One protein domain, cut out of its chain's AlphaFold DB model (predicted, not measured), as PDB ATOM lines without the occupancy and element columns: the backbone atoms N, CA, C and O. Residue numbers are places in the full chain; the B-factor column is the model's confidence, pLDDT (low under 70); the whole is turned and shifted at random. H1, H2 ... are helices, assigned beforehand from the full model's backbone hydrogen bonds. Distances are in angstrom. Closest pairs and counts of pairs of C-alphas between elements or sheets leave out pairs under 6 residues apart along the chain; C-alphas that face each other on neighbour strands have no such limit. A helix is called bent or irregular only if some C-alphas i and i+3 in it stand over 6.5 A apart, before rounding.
ATOM      1  N   THR A   6     143.901  10.326  41.409       66.69
ATOM      2  CA  THR A   6     142.922  11.293  41.936       66.69
ATOM      3  C   THR A   6     141.606  10.640  42.361       66.69
ATOM      4  O   THR A   6     141.099  10.961  43.426       66.69
ATOM      5  N   HIS A   7     141.081   9.678  41.597       69.44
ATOM      6  CA  HIS A   7     139.814   9.003  41.915       69.44
ATOM      7  C   HIS A   7     139.941   8.027  43.078       69.44
ATOM      8  O   HIS A   7     139.022   7.907  43.880       69.44
ATOM      9  N   LYS A   8     141.086   7.348  43.207       73.00
ATOM     10  CA  LYS A   8     141.328   6.434  44.334       73.00
ATOM     11  C   LYS A   8     141.290   7.154  45.681       73.00
ATOM     12  O   LYS A   8     140.730   6.625  46.637       73.00
ATOM     13  N   ILE A   9     141.803   8.383  45.728       76.44
ATOM     14  CA  ILE A   9     141.784   9.238  46.920       76.44
ATOM     15  C   ILE A   9     140.344   9.539  47.373       76.44
ATOM     16  O   ILE A   9     140.072   9.510  48.570       76.44
ATOM     17  N   PHE A  10     139.417   9.795  46.446       75.88
ATOM     18  CA  PHE A  10     138.031  10.158  46.785       75.88
ATOM     19  C   PHE A  10     137.075   8.965  46.938       75.88
ATOM     20  O   PHE A  10     136.001   9.133  47.505       75.88
ATOM     21  N   ILE A  11     137.449   7.774  46.460       77.44
ATOM     22  CA  ILE A  11     136.584   6.582  46.491       77.44
ATOM     23  C   ILE A  11     137.017   5.581  47.567       77.44
ATOM     24  O   ILE A  11     136.160   4.970  48.200       77.44
ATOM     25  N   SER A  12     138.325   5.368  47.758       76.81
ATOM     26  CA  SER A  12     138.829   4.217  48.525       76.81
ATOM     27  C   SER A  12     139.914   4.530  49.555       76.81
ATOM     28  O   SER A  12     139.962   3.866  50.582       76.81
ATOM     29  N   GLU A  13     140.806   5.488  49.292       81.81
ATOM     30  CA  GLU A  13     142.035   5.683  50.089       81.81
ATOM     31  C   GLU A  13     141.962   6.880  51.059       81.81
ATOM     32  O   GLU A  13     142.657   6.884  52.071       81.81
ATOM     33  N   GLY A  14     141.102   7.870  50.791       72.06
ATOM     34  CA  GLY A  14     140.980   9.091  51.594       72.06
ATOM     35  C   GLY A  14     142.030  10.158  51.253       72.06
ATOM     36  O   GLY A  14     143.131   9.867  50.782       72.06
ATOM     37  N   CYS A  15     141.688  11.438  51.454       75.50
ATOM     38  CA  CYS A  15     142.587  12.560  51.166       75.50
ATOM     39  C   CYS A  15     143.380  12.977  52.407       75.50
ATOM     40  O   CYS A  15     142.865  13.679  53.272       75.50
ATOM     41  N   ASN A  16     144.657  12.597  52.454       76.81
ATOM     42  CA  ASN A  16     145.542  12.916  53.582       76.81
ATOM     43  C   ASN A  16     146.264  14.276  53.429       76.81
ATOM     44  O   ASN A  16     146.845  14.783  54.386       76.81
ATOM     45  N   ASP A  17     146.181  14.911  52.251       78.94
ATOM     46  CA  ASP A  17     146.823  16.199  51.941       78.94
ATOM     47  C   ASP A  17     145.822  17.364  52.002       78.94
ATOM     48  O   ASP A  17     145.415  17.906  50.969       78.94
ATOM     49  N   TRP A  18     145.440  17.798  53.207       77.25
ATOM     50  CA  TRP A  18     144.415  18.841  53.387       77.25
ATOM     51  C   TRP A  18     144.718  20.153  52.637       77.25
ATOM     52  O   TRP A  18     143.802  20.795  52.128       77.25
ATOM     53  N   LYS A  19     146.001  20.521  52.483       83.12
ATOM     54  CA  LYS A  19     146.434  21.735  51.759       83.12
ATOM     55  C   LYS A  19     146.095  21.703  50.265       83.12
ATOM     56  O   LYS A  19     145.790  22.738  49.684       83.12
ATOM     57  N   ASN A  20     146.137  20.522  49.647       81.19
ATOM     58  CA  ASN A  20     145.871  20.333  48.215       81.19
ATOM     59  C   ASN A  20     144.502  19.696  47.943       81.19
ATOM     60  O   ASN A  20     144.116  19.543  46.781       81.19
ATOM     61  N   ALA A  21     143.767  19.331  48.997       80.12
ATOM     62  CA  ALA A  21     142.482  18.650  48.911       80.12
ATOM     63  C   ALA A  21     141.478  19.430  48.058       80.12
ATOM     64  O   ALA A  21     140.835  18.846  47.193       80.12
ATOM     65  N   PHE A  22     141.403  20.753  48.221       82.50
ATOM     66  CA  PHE A  22     140.458  21.589  47.475       82.50
ATOM     67  C   PHE A  22     140.739  21.614  45.964       82.50
ATOM     68  O   PHE A  22     139.829  21.464  45.150       82.50
ATOM     69  N   SER A  23     142.008  21.745  45.573       83.25
ATOM     70  CA  SER A  23     142.416  21.704  44.165       83.25
ATOM     71  C   SER A  23     142.159  20.328  43.549       83.25
ATOM     72  O   SER A  23     141.634  20.233  42.441       83.25
ATOM     73  N   ARG A  24     142.474  19.252  44.285       81.50
ATOM     74  CA  ARG A  24     142.199  17.873  43.855       81.50
ATOM     75  C   ARG A  24     140.698  17.595  43.761       81.50
ATOM     76  O   ARG A  24     140.282  16.915  42.831       81.50
ATOM     77  N   PHE A  25     139.894  18.166  44.655       82.75
ATOM     78  CA  PHE A  25     138.438  18.047  44.633       82.75
ATOM     79  C   PHE A  25     137.833  18.738  43.408       82.75
ATOM     80  O   PHE A  25     137.018  18.139  42.718       82.75
ATOM     81  N   LYS A  26     138.284  19.949  43.057       84.25
ATOM     82  CA  LYS A  26     137.850  20.619  41.815       84.25
ATOM     83  C   LYS A  26     138.166  19.800  40.557       84.25
ATOM     84  O   LYS A  26     137.365  19.753  39.624       84.25
ATOM     85  N   LEU A  27     139.329  19.149  40.531       83.75
ATOM     86  CA  LEU A  27     139.707  18.247  39.440       83.75
ATOM     87  C   LEU A  27     138.840  16.978  39.419       83.75
ATOM     88  O   LEU A  27     138.462  16.518  38.346       83.75
ATOM     89  N   ASP A  28     138.492  16.426  40.582       83.19
ATOM     90  CA  ASP A  28     137.609  15.261  40.678       83.19
ATOM     91  C   ASP A  28     136.167  15.588  40.269       83.19
ATOM     92  O   ASP A  28     135.570  14.841  39.500       83.19
ATOM     93  N   GLN A  29     135.652  16.754  40.663       82.81
ATOM     94  CA  GLN A  29     134.302  17.222  40.337       82.81
ATOM     95  C   GLN A  29     134.058  17.326  38.822       82.81
ATOM     96  O   GLN A  29     132.946  17.114  38.344       82.81
ATOM     97  N   THR A  30     135.105  17.636  38.055       84.06
ATOM     98  CA  THR A  30     135.059  17.702  36.585       84.06
ATOM     99  C   THR A  30     135.406  16.375  35.913       84.06
ATOM    100  O   THR A  30     135.328  16.255  34.687       84.06
ATOM    101  N   SER A  31     135.772  15.351  36.684       86.69
ATOM    102  CA  SER A  31     136.088  14.049  36.125       86.69
ATOM    103  C   SER A  31     134.851  13.322  35.633       86.69
ATOM    104  O   SER A  31     133.796  13.310  36.265       86.69
ATOM    105  N   LYS A  32     135.044  12.580  34.541       83.88
ATOM    106  CA  LYS A  32     134.060  11.659  33.972       83.88
ATOM    107  C   LYS A  32     133.479  10.699  35.010       83.88
ATOM    108  O   LYS A  32     132.312  10.358  34.898       83.88
ATOM    109  N   LEU A  33     134.263  10.263  36.000       83.88
ATOM    110  CA  LEU A  33     133.785   9.306  36.999       83.88
ATOM    111  C   LEU A  33     132.772   9.950  37.954       83.88
ATOM    112  O   LEU A  33     131.675   9.417  38.102       83.88
ATOM    113  N   HIS A  34     133.106  11.109  38.531       84.50
ATOM    114  CA  HIS A  34     132.197  11.878  39.387       84.50
ATOM    115  C   HIS A  34     130.957  12.355  38.618       84.50
ATOM    116  O   HIS A  34     129.829  12.253  39.095       84.50
ATOM    117  N   LEU A  35     131.139  12.830  37.385       87.56
ATOM    118  CA  LEU A  35     130.027  13.250  36.533       87.56
ATOM    119  C   LEU A  35     129.089  12.084  36.192       87.56
ATOM    120  O   LEU A  35     127.874  12.252  36.198       87.56
ATOM    121  N   ASN A  36     129.622  10.890  35.926       86.38
ATOM    122  CA  ASN A  36     128.794   9.731  35.609       86.38
ATOM    123  C   ASN A  36     128.081   9.168  36.849       86.38
ATOM    124  O   ASN A  36     126.917   8.793  36.757       86.38
ATOM    125  N   SER A  37     128.733   9.142  38.017       83.81
ATOM    126  CA  SER A  37     128.088   8.697  39.259       83.81
ATOM    127  C   SER A  37     126.979   9.652  39.695       83.81
ATOM    128  O   SER A  37     125.878   9.207  40.007       83.81
ATOM    129  N   THR A  38     127.224  10.964  39.639       83.88
ATOM    130  CA  THR A  38     126.190  11.974  39.901       83.88
ATOM    131  C   THR A  38     125.061  11.889  38.881       83.88
ATOM    132  O   THR A  38     123.900  12.016  39.255       83.88
ATOM    133  N   TYR A  39     125.356  11.626  37.607       84.94
ATOM    134  CA  TYR A  39     124.335  11.409  36.585       84.94
ATOM    135  C   TYR A  39     123.455  10.188  36.886       84.94
ATOM    136  O   TYR A  39     122.234  10.324  36.888       84.94
ATOM    137  N   VAL A  40     124.049   9.029  37.190       84.81
ATOM    138  CA  VAL A  40     123.318   7.795  37.535       84.81
ATOM    139  C   VAL A  40     122.494   7.985  38.808       84.81
ATOM    140  O   VAL A  40     121.301   7.706  38.804       84.81
ATOM    141  N   MET A  41     123.076   8.564  39.860       81.88
ATOM    142  CA  MET A  41     122.361   8.851  41.106       81.88
ATOM    143  C   MET A  41     121.184   9.811  40.873       81.88
ATOM    144  O   MET A  41     120.087   9.595  41.376       81.88
ATOM    145  N   ASN A  42     121.367  10.850  40.052       78.69
ATOM    146  CA  ASN A  42     120.276  11.749  39.675       78.69
ATOM    147  C   ASN A  42     119.214  11.064  38.806       78.69
ATOM    148  O   ASN A  42     118.059  11.482  38.841       78.69
ATOM    149  N   GLN A  43     119.564  10.046  38.015       75.31
ATOM    150  CA  GLN A  43     118.571   9.233  37.313       75.31
ATOM    151  C   GLN A  43     117.765   8.361  38.274       75.31
ATOM    152  O   GLN A  43     116.551   8.304  38.130       75.31
ATOM    153  N   GLU A  44     118.405   7.738  39.263       69.06
ATOM    154  CA  GLU A  44     117.719   6.930  40.283       69.06
ATOM    155  C   GLU A  44     116.789   7.779  41.162       69.06
ATOM    156  O   GLU A  44     115.711   7.330  41.549       69.06
ATOM    157  N   LEU A  45     117.165   9.034  41.429       69.75
ATOM    158  CA  LEU A  45     116.326  10.000  42.145       69.75
ATOM    159  C   LEU A  45     115.165  10.541  41.297       69.75
ATOM    160  O   LEU A  45     114.181  11.049  41.843       69.75
ATOM    161  N   ARG A  46     115.251  10.471  39.963       68.50
ATOM    162  CA  ARG A  46     114.155  10.887  39.085       68.50
ATOM    163  C   ARG A  46     113.091   9.799  39.078       68.50
ATOM    164  O   ARG A  46     113.351   8.655  38.728       68.50
TER     165      ARG A  46
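What this domain is: This is residues 6 to 46 of the 146 residues of the protein "Hypothetical protein" of Adineta steineri (UniProt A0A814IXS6). Two short helices, H1 and H2, set crosswise, make a small head, and a longer third helix, H3, leads away from it; H2 and H3 meet near their joined ends as a wide V. Residues 39 to 46, of which 39 to 45 belong to H3, stand free and stick out as an arm; without them the body spans 26 by 18 by 11 A. The printed part has 41 residues with three named helices in the order H1, H2, H3 and no named strand, and its class is all helix. It is loose, with a radius of gyration of the C-alphas of 11.6 A, and spans 36 by 18 by 14 A.

Where its parts are: H1, residues 6 to 13, begins at C-alpha 6 (142.922, 11.293, 41.936) and measures 9.9 A. It is irregular, but only just: C-alphas 10 and 13 are 6.9 A apart. H2, residues 18 to 29, measures 16.6 A and is irregular, with C-alphas 19 and 22 7.4 A apart. H3, residues 32 to 45, measures 19.6 A and ends at C-alpha 45 (116.326, 10.000, 42.145).

How they stand to each other: H1 touches H2, which meets it with residues 24 to 28 alone; the closest C-alphas, those of His 7 and Asp 28, are 6.7 A apart. Their lines are only just about perpendicular, at 71 degrees. H2 and H3 are close but not clearly touching, with the C-alphas of Asp 28 and His 34 closest at 6.5 A. They run the same way at a steep tilt of 66 degrees. H1 and H3 are also close but not clearly touching, with the C-alphas of His 7 and Leu 33 closest at 7.8 A. Every O i to N i+4 pair is within hydrogen-bond range in H3, against 2 of 4 in H1 and 6 of 8 in H2.

The domain as a whole: The C-alphas of Lys 19 and Arg 46, the two farthest apart, are 36.3 A apart. The printed part has no cut, and both links are tight. Mean pLDDT of the printed part is 79.6; residues 6 to 7 and 44 to 46 are under 70.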